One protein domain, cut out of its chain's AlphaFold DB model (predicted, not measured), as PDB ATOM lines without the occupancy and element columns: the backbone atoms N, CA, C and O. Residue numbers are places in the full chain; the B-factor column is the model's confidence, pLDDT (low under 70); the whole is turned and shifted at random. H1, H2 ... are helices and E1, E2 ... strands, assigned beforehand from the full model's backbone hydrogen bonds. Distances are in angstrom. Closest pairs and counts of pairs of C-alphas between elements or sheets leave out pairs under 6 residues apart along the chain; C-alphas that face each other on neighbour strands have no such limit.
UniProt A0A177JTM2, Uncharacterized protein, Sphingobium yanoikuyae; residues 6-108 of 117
ATOM      1  N   VAL A   6     -42.164   6.045 -51.908       98.19
ATOM      2  CA  VAL A   6     -42.193   5.582 -50.516       98.19
ATOM      3  C   VAL A   6     -41.030   6.214 -49.760       98.19
ATOM      4  O   VAL A   6     -39.924   6.344 -50.290       98.19
ATOM      5  N   TYR A   7     -41.279   6.635 -48.526       97.88
ATOM      6  CA  TYR A   7     -40.306   7.273 -47.652       97.88
ATOM      7  C   TYR A   7     -40.259   6.613 -46.278       97.88
ATOM      8  O   TYR A   7     -41.213   5.970 -45.851       97.88
ATOM      9  N   LEU A   8     -39.144   6.827 -45.588       98.12
ATOM     10  CA  LEU A   8     -38.837   6.307 -44.265       98.12
ATOM     11  C   LEU A   8     -38.265   7.428 -43.396       98.12
ATOM     12  O   LEU A   8     -37.292   8.077 -43.791       98.12
ATOM     13  N   PHE A   9     -38.837   7.597 -42.208       98.31
ATOM     14  CA  PHE A   9     -38.218   8.312 -41.098       98.31
ATOM     15  C   PHE A   9     -37.494   7.331 -40.173       98.31
ATOM     16  O   PHE A   9     -38.055   6.298 -39.789       98.31
ATOM     17  N   SER A  10     -36.263   7.669 -39.800       97.88
ATOM     18  CA  SER A  10     -35.446   6.892 -38.866       97.88
ATOM     19  C   SER A  10     -34.604   7.781 -37.955       97.88
ATOM     20  O   SER A  10     -34.270   8.917 -38.303       97.88
ATOM     21  N   GLU A  11     -34.220   7.229 -36.810       97.12
ATOM     22  CA  GLU A  11     -33.230   7.794 -35.891       97.12
ATOM     23  C   GLU A  11     -32.153   6.734 -35.676       97.12
ATOM     24  O   GLU A  11     -32.463   5.615 -35.280       97.12
ATOM     25  N   ASP A  12     -30.900   7.055 -35.990       92.62
ATOM     26  CA  ASP A  12     -29.785   6.105 -35.943       92.62
ATOM     27  C   ASP A  12     -30.093   4.778 -36.668       92.62
ATOM     28  O   ASP A  12     -30.226   4.753 -37.893       92.62
ATOM     29  N   SER A  13     -30.193   3.676 -35.917       91.44
ATOM     30  CA  SER A  13     -30.505   2.337 -36.436       91.44
ATOM     31  C   SER A  13     -31.982   1.951 -36.278       91.44
ATOM     32  O   SER A  13     -32.363   0.859 -36.691       91.44
ATOM     33  N   ASP A  14     -32.813   2.835 -35.721       95.38
ATOM     34  CA  ASP A  14     -34.236   2.597 -35.496       95.38
ATOM     35  C   ASP A  14     -35.074   3.081 -36.685       95.38
ATOM     36  O   ASP A  14     -35.123   4.270 -37.023       95.38
ATOM     37  N   TYR A  15     -35.795   2.150 -37.305       97.38
ATOM     38  CA  TYR A  15     -36.770   2.436 -38.354       97.38
ATOM     39  C   TYR A  15     -38.119   2.770 -37.721       97.38
ATOM     40  O   TYR A  15     -38.716   1.954 -37.020       97.38
ATOM     41  N   LEU A  16     -38.597   3.996 -37.933       97.06
ATOM     42  CA  LEU A  16     -39.704   4.519 -37.139       97.06
ATOM     43  C   LEU A  16     -41.011   4.561 -37.915       97.06
ATOM     44  O   LEU A  16     -42.027   4.094 -37.406       97.06
ATOM     45  N   TYR A  17     -40.999   5.142 -39.116       97.50
ATOM     46  CA  TYR A  17     -42.226   5.358 -39.875       97.50
ATOM     47  C   TYR A  17     -41.997   5.301 -41.380       97.50
ATOM     48  O   TYR A  17     -41.217   6.083 -41.926       97.50
ATOM     49  N   VAL A  18     -42.733   4.426 -42.052       97.88
ATOM     50  CA  VAL A  18     -42.824   4.325 -43.507       97.88
ATOM     51  C   VAL A  18     -44.115   4.985 -43.978       97.88
ATOM     52  O   VAL A  18     -45.170   4.827 -43.365       97.88
ATOM     53  N   GLY A  19     -44.050   5.726 -45.078       96.56
ATOM     54  CA  GLY A  19     -45.241   6.252 -45.730       96.56
ATOM     55  C   GLY A  19     -45.080   6.363 -47.238       96.56
ATOM     56  O   GLY A  19     -43.967   6.324 -47.756       96.56
ATOM     57  N   ARG A  20     -46.185   6.574 -47.952       96.56
ATOM     58  CA  ARG A  20     -46.176   6.898 -49.390       96.56
ATOM     59  C   ARG A  20     -46.847   8.224 -49.720       96.56
ATOM     60  O   ARG A  20     -47.587   8.782 -48.907       96.56
ATOM     61  N   THR A  21     -46.553   8.762 -50.903       96.69
ATOM     62  CA  THR A  21     -47.153  10.009 -51.403       96.69
ATOM     63  C   THR A  21     -46.864  10.237 -52.887       96.69
ATOM     64  O   THR A  21     -45.877   9.753 -53.443       96.69
ATOM     65  N   ASP A  22     -47.705  11.048 -53.516       96.81
ATOM     66  CA  ASP A  22     -47.545  11.612 -54.852       96.81
ATOM     67  C   ASP A  22     -46.858  13.001 -54.867       96.81
ATOM     68  O   ASP A  22     -46.645  13.572 -55.943       96.81
ATOM     69  N   ARG A  23     -46.524  13.545 -53.683       95.69
ATOM     70  CA  ARG A  23     -45.947  14.886 -53.456       95.69
ATOM     71  C   ARG A  23     -44.858  14.865 -52.374       95.69
ATOM     72  O   ARG A  23     -44.953  15.525 -51.341       95.69
ATOM     73  N   LEU A  24     -43.792  14.111 -52.608       94.81
ATOM     74  CA  LEU A  24     -42.776  13.742 -51.617       94.81
ATOM     75  C   LEU A  24     -42.136  14.933 -50.879       94.81
ATOM     76  O   LEU A  24     -41.985  14.897 -49.658       94.81
ATOM     77  N   ARG A  25     -41.822  16.017 -51.602       94.19
ATOM     78  CA  ARG A  25     -41.245  17.240 -51.014       94.19
ATOM     79  C   ARG A  25     -42.205  17.935 -50.052       94.19
ATOM     80  O   ARG A  25     -41.788  18.342 -48.970       94.19
ATOM     81  N   ASP A  26     -43.465  18.084 -50.448       95.19
ATOM     82  CA  ASP A  26     -44.471  18.701 -49.588       95.19
ATOM     83  C   ASP A  26     -44.770  17.801 -48.397       95.19
ATOM     84  O   ASP A  26     -44.793  18.283 -47.271       95.19
ATOM     85  N   ARG A  27     -44.893  16.490 -48.630       94.94
ATOM     86  CA  ARG A  27     -45.182  15.518 -47.579       94.94
ATOM     87  C   ARG A  27     -44.121  15.505 -46.486       94.94
ATOM     88  O   ARG A  27     -44.455  15.435 -45.310       94.94
ATOM     89  N   HIS A  28     -42.849  15.605 -46.864       95.19
ATOM     90  CA  HIS A  28     -41.754  15.746 -45.909       95.19
ATOM     91  C   HIS A  28     -41.932  16.968 -45.007       95.19
ATOM     92  O   HIS A  28     -41.827  16.856 -43.790       95.19
ATOM     93  N   ARG A  29     -42.233  18.126 -45.607       94.38
ATOM     94  CA  ARG A  29     -42.456  19.381 -44.882       94.38
ATOM     95  C   ARG A  29     -43.689  19.296 -43.978       94.38
ATOM     96  O   ARG A  29     -43.628  19.704 -42.824       94.38
ATOM     97  N   GLU A  30     -44.787  18.743 -44.487       93.94
ATOM     98  CA  GLU A  30     -46.056  18.572 -43.767       93.94
ATOM     99  C   GLU A  30     -45.874  17.819 -42.438       93.94
ATOM    100  O   GLU A  30     -46.484  18.205 -41.444       93.94
ATOM    101  N   HIS A  31     -44.976  16.829 -42.376       92.00
ATOM    102  CA  HIS A  31     -44.733  16.033 -41.164       92.00
ATOM    103  C   HIS A  31     -44.147  16.805 -39.973       92.00
ATOM    104  O   HIS A  31     -44.295  16.346 -38.841       92.00
ATOM    105  N   TRP A  32     -43.536  17.975 -40.186       91.12
ATOM    106  CA  TRP A  32     -42.977  18.799 -39.102       91.12
ATOM    107  C   TRP A  32     -43.473  20.252 -39.093       91.12
ATOM    108  O   TRP A  32     -43.489  20.889 -38.042       91.12
ATOM    109  N   SER A  33     -43.931  20.798 -40.221       89.12
ATOM    110  CA  SER A  33     -44.477  22.162 -40.286       89.12
ATOM    111  C   SER A  33     -46.008  22.197 -40.285       89.12
ATOM    112  O   SER A  33     -46.596  23.272 -40.165       89.12
ATOM    113  N   GLY A  34     -46.655  21.052 -40.498       82.06
ATOM    114  CA  GLY A  34     -48.093  20.945 -40.693       82.06
ATOM    115  C   GLY A  34     -48.920  21.063 -39.412       82.06
ATOM    116  O   GLY A  34     -48.406  21.073 -38.285       82.06
ATOM    117  N   LYS A  35     -50.242  21.139 -39.601       85.62
ATOM    118  CA  LYS A  35     -51.221  20.952 -38.520       85.62
ATOM    119  C   LYS A  35     -51.366  19.459 -38.211       85.62
ATOM    120  O   LYS A  35     -50.797  18.620 -38.907       85.62
ATOM    121  N   ALA A  36     -52.152  19.092 -37.201       77.88
ATOM    122  CA  ALA A  36     -52.281  17.689 -36.807       77.88
ATOM    123  C   ALA A  36     -52.743  16.749 -37.930       77.88
ATOM    124  O   ALA A  36     -52.346  15.585 -37.929       77.88
ATOM    125  N   ASN A  37     -53.546  17.232 -38.883       84.31
ATOM    126  CA  ASN A  37     -53.989  16.440 -40.037       84.31
ATOM    127  C   ASN A  37     -52.883  16.231 -41.082       84.31
ATOM    128  O   ASN A  37     -52.851  15.192 -41.739       84.31
ATOM    129  N   ASP A  38     -51.964  17.186 -41.197       87.38
ATOM    130  CA  ASP A  38     -50.884  17.168 -42.185       87.38
ATOM    131  C   ASP A  38     -49.645  16.428 -41.651       87.38
ATOM    132  O   ASP A  38     -48.870  15.881 -42.431       87.38
ATOM    133  N   ALA A  39     -49.504  16.340 -40.322       91.44
ATOM    134  CA  ALA A  39     -48.382  15.709 -39.626       91.44
ATOM    135  C   ALA A  39     -48.785  14.428 -38.865       91.44
ATOM    136  O   ALA A  39     -48.678  14.368 -37.633       91.44
ATOM    137  N   PRO A  40     -49.274  13.376 -39.550       91.31
ATOM    138  CA  PRO A  40     -49.791  12.191 -38.874       91.31
ATOM    139  C   PRO A  40     -48.722  11.441 -38.078       91.31
ATOM    140  O   PRO A  40     -49.063  10.862 -37.050       91.31
ATOM    141  N   PHE A  41     -47.451  11.475 -38.499       95.12
ATOM    142  CA  PHE A  41     -46.393  10.799 -37.755       95.12
ATOM    143  C   PHE A  41     -46.052  11.533 -36.451       95.12
ATOM    144  O   PHE A  41     -46.100  10.919 -35.388       95.12
ATOM    145  N   ALA A  42     -45.840  12.854 -36.491       96.38
ATOM    146  CA  ALA A  42     -45.644  13.649 -35.273       96.38
ATOM    147  C   ALA A  42     -46.837  13.525 -34.308       96.38
ATOM    148  O   ALA A  42     -46.664  13.428 -33.096       96.38
ATOM    149  N   PHE A  43     -48.062  13.453 -34.833       94.50
ATOM    150  CA  PHE A  43     -49.246  13.237 -34.005       94.50
ATOM    151  C   PHE A  43     -49.276  11.837 -33.373       94.50
ATOM    152  O   PHE A  43     -49.699  11.685 -32.227       94.50
ATOM    153  N   LYS A  44     -48.826  10.809 -34.107       93.62
ATOM    154  CA  LYS A  44     -48.685   9.446 -33.582       93.62
ATOM    155  C   LYS A  44     -47.652   9.406 -32.451       93.62
ATOM    156  O   LYS A  44     -47.965   8.859 -31.401       93.62
ATOM    157  N   LEU A  45     -46.495  10.052 -32.609       95.75
ATOM    158  CA  LEU A  45     -45.497  10.180 -31.536       95.75
ATOM    159  C   LEU A  45     -46.085  10.854 -30.290       95.75
ATOM    160  O   LEU A  45     -46.010  10.291 -29.206       95.75
ATOM    161  N   ALA A  46     -46.780  11.984 -30.457       96.19
ATOM    162  CA  ALA A  46     -47.416  12.682 -29.340       96.19
ATOM    163  C   ALA A  46     -48.422  11.798 -28.584       96.19
ATOM    164  O   ALA A  46     -48.487  11.850 -27.359       96.19
ATOM    165  N   ARG A  47     -49.181  10.947 -29.288       94.69
ATOM    166  CA  ARG A  47     -50.068   9.956 -28.654       94.69
ATOM    167  C   ARG A  47     -49.307   8.925 -27.833       94.69
ATOM    168  O   ARG A  47     -49.772   8.592 -26.749       94.69
ATOM    169  N   HIS A  48     -48.184   8.418 -28.332       94.19
ATOM    170  CA  HIS A  48     -47.346   7.495 -27.567       94.19
ATOM    171  C   HIS A  48     -46.787   8.170 -26.311       94.19
ATOM    172  O   HIS A  48     -46.934   7.620 -25.222       94.19
ATOM    173  N   ASP A  49     -46.257   9.384 -26.447       95.31
ATOM    174  CA  ASP A  49     -45.629  10.120 -25.345       95.31
ATOM    175  C   ASP A  49     -46.632  10.528 -24.250       95.31
ATOM    176  O   ASP A  49     -46.273  10.644 -23.081       95.31
ATOM    177  N   THR A  50     -47.905  10.715 -24.611       95.69
ATOM    178  CA  THR A  50     -48.987  11.100 -23.684       95.69
ATOM    179  C   THR A  50     -49.901   9.941 -23.277       95.69
ATOM    180  O   THR A  50     -50.870  10.143 -22.550       95.69
ATOM    181  N   GLY A  51     -49.626   8.715 -23.733       92.81
ATOM    182  CA  GLY A  51     -50.426   7.531 -23.399       92.81
ATOM    183  C   GLY A  51     -51.790   7.438 -24.103       92.81
ATOM    184  O   GLY A  51     -52.609   6.589 -23.759       92.81
ATOM    185  N   HIS A  52     -52.049   8.251 -25.129       91.12
ATOM    186  CA  HIS A  52     -53.295   8.260 -25.908       91.12
ATOM    187  C   HIS A  52     -53.267   7.315 -27.125       91.12
ATOM    188  O   HIS A  52     -53.693   7.675 -28.226       91.12
ATOM    189  N   VAL A  53     -52.768   6.092 -26.932       87.00
ATOM    190  CA  VAL A  53     -52.651   5.056 -27.983       87.00
ATOM    191  C   VAL A  53     -53.865   4.124 -28.069       87.00
ATOM    192  O   VAL A  53     -53.982   3.333 -29.001       87.00
ATOM    193  N   THR A  54     -54.794   4.210 -27.114       78.19
ATOM    194  CA  THR A  54     -55.939   3.297 -27.009       78.19
ATOM    195  C   THR A  54     -57.053   3.607 -28.008       78.19
ATOM    196  O   THR A  54     -57.429   4.764 -28.230       78.19
ATOM    197  N   LYS A  55     -57.668   2.548 -28.545       74.00
ATOM    198  CA  LYS A  55     -58.883   2.633 -29.368       74.00
ATOM    199  C   LYS A  55     -60.034   3.253 -28.561       74.00
ATOM    200  O   LYS A  55     -60.211   2.929 -27.393       74.00
ATOM    201  N   GLY A  56     -60.805   4.148 -29.183       79.94
ATOM    202  CA  GLY A  56     -61.894   4.875 -28.513       79.94
ATOM    203  C   GLY A  56     -61.436   6.026 -27.605       79.94
ATOM    204  O   GLY A  56     -62.250   6.568 -26.865       79.94
ATOM    205  N   GLY A  57     -60.152   6.401 -27.657       82.69
ATOM    206  CA  GLY A  57     -59.622   7.559 -26.940       82.69
ATOM    207  C   GLY A  57     -60.150   8.910 -27.457       82.69
ATOM    208  O   GLY A  57     -60.961   8.961 -28.388       82.69
ATOM    209  N   PRO A  58     -59.674  10.025 -26.873       89.25
ATOM    210  CA  PRO A  58     -60.135  11.359 -27.233       89.25
ATOM    211  C   PRO A  58     -59.973  11.656 -28.730       89.25
ATOM    212  O   PRO A  58     -59.024  11.219 -29.394       89.25
ATOM    213  N   THR A  59     -60.911  12.435 -29.274       91.06
ATOM    214  CA  THR A  59     -60.832  12.882 -30.670       91.06
ATOM    215  C   THR A  59     -59.574  13.721 -30.898       91.06
ATOM    216  O   THR A  59     -59.057  14.346 -29.974       91.06
ATOM    217  N   ARG A  60     -59.096  13.802 -32.147       90.31
ATOM    218  CA  ARG A  60     -57.933  14.641 -32.490       90.31
ATOM    219  C   ARG A  60     -58.112  16.094 -32.029       90.31
ATOM    220  O   ARG A  60     -57.198  16.637 -31.427       90.31
ATOM    221  N   LYS A  61     -59.307  16.668 -32.212       91.44
ATOM    222  CA  LYS A  61     -59.636  18.027 -31.751       91.44
ATOM    223  C   LYS A  61     -59.570  18.165 -30.225       91.44
ATOM    224  O   LYS A  61     -59.131  19.196 -29.734       91.44
ATOM    225  N   ALA A  62     -60.019  17.149 -29.485       93.31
ATOM    226  CA  ALA A  62     -59.934  17.149 -28.025       93.31
ATOM    227  C   ALA A  62     -58.475  17.080 -27.551       93.31
ATOM    228  O   ALA A  62     -58.102  17.824 -26.653       93.31
ATOM    229  N   LEU A  63     -57.648  16.254 -28.200       94.50
ATOM    230  CA  LEU A  63     -56.212  16.168 -27.923       94.50
ATOM    231  C   LEU A  63     -55.496  17.487 -28.232       94.50
ATOM    232  O   LEU A  63     -54.719  17.965 -27.424       94.50
ATOM    233  N   GLU A  64     -55.784  18.133 -29.362       91.06
ATOM    234  CA  GLU A  64     -55.180  19.435 -29.688       91.06
ATOM    235  C   GLU A  64     -55.546  20.552 -28.695       91.06
ATOM    236  O   GLU A  64     -54.802  21.523 -28.576       91.06
ATOM    237  N   ALA A  65     -56.681  20.432 -27.999       94.38
ATOM    238  CA  ALA A  65     -57.103  21.380 -26.973       94.38
ATOM    239  C   ALA A  65     -56.470  21.110 -25.595       94.38
ATOM    240  O   ALA A  65     -56.489  21.999 -24.745       94.38
ATOM    241  N   ASP A  66     -55.919  19.912 -25.370       95.94
ATOM    242  CA  ASP A  66     -55.176  19.576 -24.157       95.94
ATOM    243  C   ASP A  66     -53.772  20.212 -24.218       95.94
ATOM    244  O   ASP A  66     -52.986  19.877 -25.111       95.94
ATOM    245  N   PRO A  67     -53.412  21.111 -23.280       96.44
ATOM    246  CA  PRO A  67     -52.101  21.754 -23.263       96.44
ATOM    247  C   PRO A  67     -50.923  20.773 -23.199       96.44
ATOM    248  O   PRO A  67     -49.878  21.042 -23.797       96.44
ATOM    249  N   VAL A  68     -51.077  19.641 -22.503       97.00
ATOM    250  CA  VAL A  68     -50.022  18.622 -22.373       97.00
ATOM    251  C   VAL A  68     -49.781  17.961 -23.725       97.00
ATOM    252  O   VAL A  68     -48.643  17.863 -24.187       97.00
ATOM    253  N   PHE A  69     -50.859  17.574 -24.403       97.06
ATOM    254  CA  PHE A  69     -50.771  16.988 -25.732       97.06
ATOM    255  C   PHE A  69     -50.280  17.994 -26.774       97.06
ATOM    256  O   PHE A  69     -49.447  17.650 -27.612       97.06
ATOM    257  N   ALA A  70     -50.743  19.244 -26.724       95.38
ATOM    258  CA  ALA A  70     -50.285  20.296 -27.626       95.38
ATOM    259  C   ALA A  70     -48.765  20.516 -27.510       95.38
ATOM    260  O   ALA A  70     -48.078  20.601 -28.531       95.38
ATOM    261  N   ALA A  71     -48.226  20.535 -26.286       97.06
ATOM    262  CA  ALA A  71     -46.787  20.618 -26.047       97.06
ATOM    263  C   ALA A  71     -46.040  19.384 -26.585       97.06
ATOM    264  O   ALA A  71     -45.048  19.535 -27.303       97.06
ATOM    265  N   ALA A  72     -46.547  18.175 -26.317       97.69
ATOM    266  CA  ALA A  72     -45.975  16.933 -26.844       97.69
ATOM    267  C   ALA A  72     -45.982  16.902 -28.382       97.69
ATOM    268  O   ALA A  72     -45.010  16.487 -29.007       97.69
ATOM    269  N   PHE A  73     -47.038  17.408 -29.020       96.75
ATOM    270  CA  PHE A  73     -47.130  17.485 -30.474       96.75
ATOM    271  C   PHE A  73     -46.138  18.485 -31.079       96.75
ATOM    272  O   PHE A  73     -45.551  18.207 -32.125       96.75
ATOM    273  N   VAL A  74     -45.888  19.623 -30.424       96.38
ATOM    274  CA  VAL A  74     -44.822  20.553 -30.837       96.38
ATOM    275  C   VAL A  74     -43.447  19.889 -30.732       96.38
ATOM    276  O   VAL A  74     -42.679  19.952 -31.693       96.38
ATOM    277  N   ALA A  75     -43.161  19.204 -29.622       97.75
ATOM    278  CA  ALA A  75     -41.908  18.470 -29.438       97.75
ATOM    279  C   ALA A  75     -41.736  17.349 -30.478       97.75
ATOM    280  O   ALA A  75     -40.667  17.201 -31.068       97.75
ATOM    281  N   ALA A  76     -42.804  16.608 -30.778       97.56
ATOM    282  CA  ALA A  76     -42.793  15.564 -31.794       97.56
ATOM    283  C   ALA A  76     -42.499  16.113 -33.198       97.56
ATOM    284  O   ALA A  76     -41.740  15.501 -33.946       97.56
ATOM    285  N   LYS A  77     -43.053  17.276 -33.567       97.50
ATOM    286  CA  LYS A  77     -42.738  17.931 -34.849       97.50
ATOM    287  C   LYS A  77     -41.268  18.342 -34.944       97.50
ATOM    288  O   LYS A  77     -40.650  18.123 -35.982       97.50
ATOM    289  N   ASP A  78     -40.708  18.903 -33.871       97.31
ATOM    290  CA  ASP A  78     -39.282  19.245 -33.810       97.31
ATOM    291  C   ASP A  78     -38.403  17.991 -33.947       97.31
ATOM    292  O   ASP A  78     -37.485  17.976 -34.768       97.31
ATOM    293  N   ARG A  79     -38.743  16.902 -33.247       97.44
ATOM    294  CA  ARG A  79     -38.072  15.600 -33.386       97.44
ATOM    295  C   ARG A  79     -38.106  15.097 -34.831       97.44
ATOM    296  O   ARG A  79     -37.055  14.832 -35.404       97.44
ATOM    297  N   VAL A  80     -39.287  15.045 -35.453       97.19
ATOM    298  CA  VAL A  80     -39.451  14.592 -36.847       97.19
ATOM    299  C   VAL A  80     -38.637  15.439 -37.830       97.19
ATOM    300  O   VAL A  80     -38.082  14.895 -38.780       97.19
ATOM    301  N   SER A  81     -38.494  16.748 -37.587       96.56
ATOM    302  CA  SER A  81     -37.681  17.633 -38.438       96.56
ATOM    303  C   SER A  81     -36.184  17.294 -38.440       96.56
ATOM    304  O   SER A  81     -35.472  17.661 -39.375       96.56
ATOM    305  N   LYS A  82     -35.712  16.588 -37.405       97.31
ATOM    306  CA  LYS A  82     -34.310  16.190 -37.205       97.31
ATOM    307  C   LYS A  82     -34.044  14.738 -37.603       97.31
ATOM    308  O   LYS A  82     -32.888  14.323 -37.623       97.31
ATOM    309  N   MET A  83     -35.088  13.966 -37.904       97.75
ATOM    310  CA  MET A  83     -34.949  12.565 -38.288       97.75
ATOM    311  C   MET A  83     -34.270  12.420 -39.648       97.75
ATOM    312  O   MET A  83     -34.401  13.257 -40.544       97.75
ATOM    313  N   GLN A  84     -33.592  11.291 -39.832       97.81
ATOM    314  CA  GLN A  84     -33.123  10.899 -41.148       97.81
ATOM    315  C   GLN A  84     -34.325  10.578 -42.024       97.81
ATOM    316  O   GLN A  84     -35.234   9.845 -41.625       97.81
ATOM    317  N   PHE A  85     -34.294  11.091 -43.247       97.44
ATOM    318  CA  PHE A  85     -35.370  10.912 -44.196       97.44
ATOM    319  C   PHE A  85     -34.837  10.301 -45.486       97.44
ATOM    320  O   PHE A  85     -34.049  10.914 -46.205       97.44
ATOM    321  N   ARG A  86     -35.249   9.063 -45.757       97.12
ATOM    322  CA  ARG A  86     -34.841   8.278 -46.929       97.12
ATOM    323  C   ARG A  86     -36.053   8.002 -47.799       97.12
ATOM    324  O   ARG A  86     -37.170   7.923 -47.298       97.12
ATOM    325  N   TRP A  87     -35.843   7.857 -49.100       97.69
ATOM    326  CA  TRP A  87     -36.932   7.628 -50.042       97.69
ATOM    327  C   TRP A  87     -36.490   6.804 -51.244       97.69
ATOM    328  O   TRP A  87     -35.317   6.794 -51.618       97.69
ATOM    329  N   VAL A  88     -37.473   6.180 -51.881       97.75
ATOM    330  CA  VAL A  88     -37.353   5.513 -53.174       97.75
ATOM    331  C   VAL A  88     -38.485   5.993 -54.076       97.75
ATOM    332  O   VAL A  88     -39.630   6.117 -53.638       97.75
ATOM    333  N   GLU A  89     -38.145   6.329 -55.319       98.06
ATOM    334  CA  GLU A  89     -39.135   6.701 -56.325       98.06
ATOM    335  C   GLU A  89     -39.923   5.465 -56.762       98.06
ATOM    336  O   GLU A  89     -39.345   4.446 -57.121       98.06
ATOM    337  N   GLU A  90     -41.246   5.576 -56.742       97.56
ATOM    338  CA  GLU A  90     -42.169   4.612 -57.337       97.56
ATOM    339  C   GLU A  90     -43.399   5.410 -57.758       97.56
ATOM    340  O   GLU A  90     -43.981   6.122 -56.938       97.56
ATOM    341  N   SER A  91     -43.750   5.371 -59.038       96.69
ATOM    342  CA  SER A  91     -44.783   6.233 -59.616       96.69
ATOM    343  C   SER A  91     -46.132   5.544 -59.760       96.69
ATOM    344  O   SER A  91     -47.149   6.236 -59.826       96.69
ATOM    345  N   ASP A  92     -46.166   4.211 -59.746       97.81
ATOM    346  CA  ASP A  92     -47.404   3.444 -59.770       97.81
ATOM    347  C   ASP A  92     -48.027   3.371 -58.358       97.81
ATOM    348  O   ASP A  92     -47.396   2.864 -57.424       97.81
ATOM    349  N   PRO A  93     -49.276   3.838 -58.157       96.31
ATOM    350  CA  PRO A  93     -49.901   3.861 -56.832       96.31
ATOM    351  C   PRO A  93     -50.071   2.484 -56.177       96.31
ATOM    352  O   PRO A  93     -50.038   2.391 -54.946       96.31
ATOM    353  N   ASN A  94     -50.251   1.419 -56.965       97.94
ATOM    354  CA  ASN A  94     -50.391   0.063 -56.438       97.94
ATOM    355  C   ASN A  94     -49.036  -0.463 -55.965       97.94
ATOM    356  O   ASN A  94     -48.938  -1.005 -54.864       97.94
ATOM    357  N   ARG A  95     -47.972  -0.234 -56.741       98.19
ATOM    358  CA  ARG A  95     -46.602  -0.578 -56.339       98.19
ATOM    359  C   ARG A  95     -46.141   0.229 -55.133       98.19
ATOM    360  O   ARG A  95     -45.546  -0.355 -54.237       98.19
ATOM    361  N   GLN A  96     -46.486   1.516 -55.043       97.62
ATOM    362  CA  GLN A  96     -46.231   2.306 -53.833       97.62
ATOM    363  C   GLN A  96     -46.891   1.685 -52.598       97.62
ATOM    364  O   GLN A  96     -46.265   1.618 -51.546       97.62
ATOM    365  N   CYS A  97     -48.151   1.245 -52.718       97.12
ATOM    366  CA  CYS A  97     -48.878   0.588 -51.630       97.12
ATOM    367  C   CYS A  97     -48.171  -0.701 -51.189       97.12
ATOM    368  O   CYS A  97     -47.893  -0.896 -50.008       97.12
ATOM    369  N   LEU A  98     -47.822  -1.560 -52.153       98.00
ATOM    370  CA  LEU A  98     -47.114  -2.811 -51.882       98.00
ATOM    371  C   LEU A  98     -45.740  -2.565 -51.250       98.00
ATOM    372  O   LEU A  98     -45.366  -3.259 -50.309       98.00
ATOM    373  N   LEU A  99     -45.006  -1.563 -51.734       98.06
ATOM    374  CA  LEU A  99     -43.682  -1.218 -51.230       98.06
ATOM    375  C   LEU A  99     -43.730  -0.586 -49.834       98.06
ATOM    376  O   LEU A  99     -42.867  -0.880 -49.015       98.06
ATOM    377  N   GLU A 100     -44.743   0.233 -49.533       97.56
ATOM    378  CA  GLU A 100     -44.998   0.765 -48.186       97.56
ATOM    379  C   GLU A 100     -45.221  -0.372 -47.177       97.56
ATOM    380  O   GLU A 100     -44.600  -0.378 -46.111       97.56
ATOM    381  N   ILE A 101     -46.045  -1.365 -47.533       97.38
ATOM    382  CA  ILE A 101     -46.293  -2.551 -46.699       97.38
ATOM    383  C   ILE A 101     -45.018  -3.387 -46.554       97.38
ATOM    384  O   ILE A 101     -44.625  -3.716 -45.437       97.38
ATOM    385  N   TYR A 102     -44.344  -3.701 -47.662       97.56
ATOM    386  CA  TYR A 102     -43.111  -4.487 -47.649       97.56
ATOM    387  C   TYR A 102     -42.034  -3.838 -46.773       97.56
ATOM    388  O   TYR A 102     -41.478  -4.495 -45.895       97.56
ATOM    389  N   ALA A 103     -41.767  -2.543 -46.969       97.81
ATOM    390  CA  ALA A 103     -40.775  -1.813 -46.189       97.81
ATOM    391  C   ALA A 103     -41.164  -1.732 -44.709       97.81
ATOM    392  O   ALA A 103     -40.297  -1.899 -43.859       97.81
ATOM    393  N   THR A 104     -42.450  -1.543 -44.395       97.25
ATOM    394  CA  THR A 104     -42.944  -1.590 -43.010       97.25
ATOM    395  C   THR A 104     -42.598  -2.917 -42.333       97.25
ATOM    396  O   THR A 104     -42.070  -2.912 -41.227       97.25
ATOM    397  N   VAL A 105     -42.879  -4.041 -43.001       96.19
ATOM    398  CA  VAL A 105     -42.670  -5.388 -42.447       96.19
ATOM    399  C   VAL A 105     -41.185  -5.721 -42.329       96.19
ATOM    400  O   VAL A 105     -40.740  -6.179 -41.284       96.19
ATOM    401  N   VAL A 106     -40.403  -5.492 -43.386       97.19
ATOM    402  CA  VAL A 106     -38.980  -5.874 -43.421       97.19
ATOM    403  C   VAL A 106     -38.127  -5.029 -42.479       97.19
ATOM    404  O   VAL A 106     -37.146  -5.529 -41.936       97.19
ATOM    405  N   LEU A 107     -38.485  -3.759 -42.291       95.88
ATOM    406  CA  LEU A 107     -37.767  -2.857 -41.390       95.88
ATOM    407  C   LEU A 107     -38.284  -2.909 -39.949       95.88
ATOM    408  O   LEU A 107     -37.721  -2.214 -39.113       95.88
ATOM    409  N   ASP A 108     -39.346  -3.671 -39.669       95.00
ATOM    410  CA  ASP A 108     -40.047  -3.651 -38.378       95.00
ATOM    411  C   ASP A 108     -40.335  -2.207 -37.914       95.00
ATOM    412  O   ASP A 108     -39.965  -1.771 -36.822       95.00
TER     413      ASP A 108
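What this domain is: This is residues 6 to 108 of the 117 residues of an uncharacterized protein of Sphingobium yanoikuyae (UniProt A0A177JTM2). A small three-stranded sheet with helix H5 running along one face makes one end of this domain, and a cluster of crossed helices, H1, H2 and H4, reaches away from it, with short H3 at the far end. H4 runs back from that far end to the sheet. The printed part has 103 residues, with three named strands and five named helices in the order E1 E2 H1 H2 H3 H4 E3 H5; the sheet runs E2 E1 E3, all antiparallel, and the class is mixed, helices and strands. The whole is compact, with a radius of gyration of the C-alphas of 14.2 A and spans of 40 by 27 by 26 A.

Where its parts are: Find C-alpha 6 at (-42.193, 5.582, -50.516), where E1, residues 6 to 11, begins and runs 17.3 A. Beside it are E2, residues 14 to 21, 21.8 A long, and E3, residues 84 to 89, 16.9 A. H5, residues 93 to 106, runs 19.8 A and ends at C-alpha 106, at (-38.980, -5.874, -43.421). H4, residues 67 to 82, runs 23.3 A from C-alpha 67 at (-52.101, 21.754, -23.263). Look then for H1, residues 24 to 33, 14.2 A; H2, residues 40 to 49, 14.3 A; and H3, residues 60 to 65, 8.7 A.

How they stand to each other: Start at the inner strand E1: N 8 and O 86 of E3 are within hydrogen-bond range at 2.8 A. On its other side, E2 forms a hairpin with E1, with N 7 and O 19 at 2.8 A. H5 is on the sheet, at a height of 8.4 A, over E2 and only just over E1, where 3 of its C-alphas fall; it runs along the strands, at 5 degrees to E2 on the local plane. The closest C-alphas of E2 and H5, Val 18 and Thr 104, are 5.9 A apart. H1, H2 and H4 only graze the sheet. H4, the hub, touches H2 at a steep tilt of 57 degrees, opposite ways, with C-alphas Ala 42 and Ala 76 closest at 4.9 A. With residues 76 to 81 alone, H4 touches H1, closest at C-alphas Trp 32 and Lys 77, 4.3 A. H3 and H4 touch only at the corner, and only just, with 3 pairs of C-alphas within 8 A, closest at Glu 64 and Ala 70, 5.4 A. H3 and H5 are apart. Every O i to N i+4 pair is within hydrogen-bond range in H2, H3, H4 and H5; in H1, 5 of 6 are.

The domain as a whole: The two C-alphas farthest apart, Pro 67 and Asp 92, are 41.1 A apart. The printed part has no cut and no long link. Its mean pLDDT is 94.4, and no printed residue is under 70.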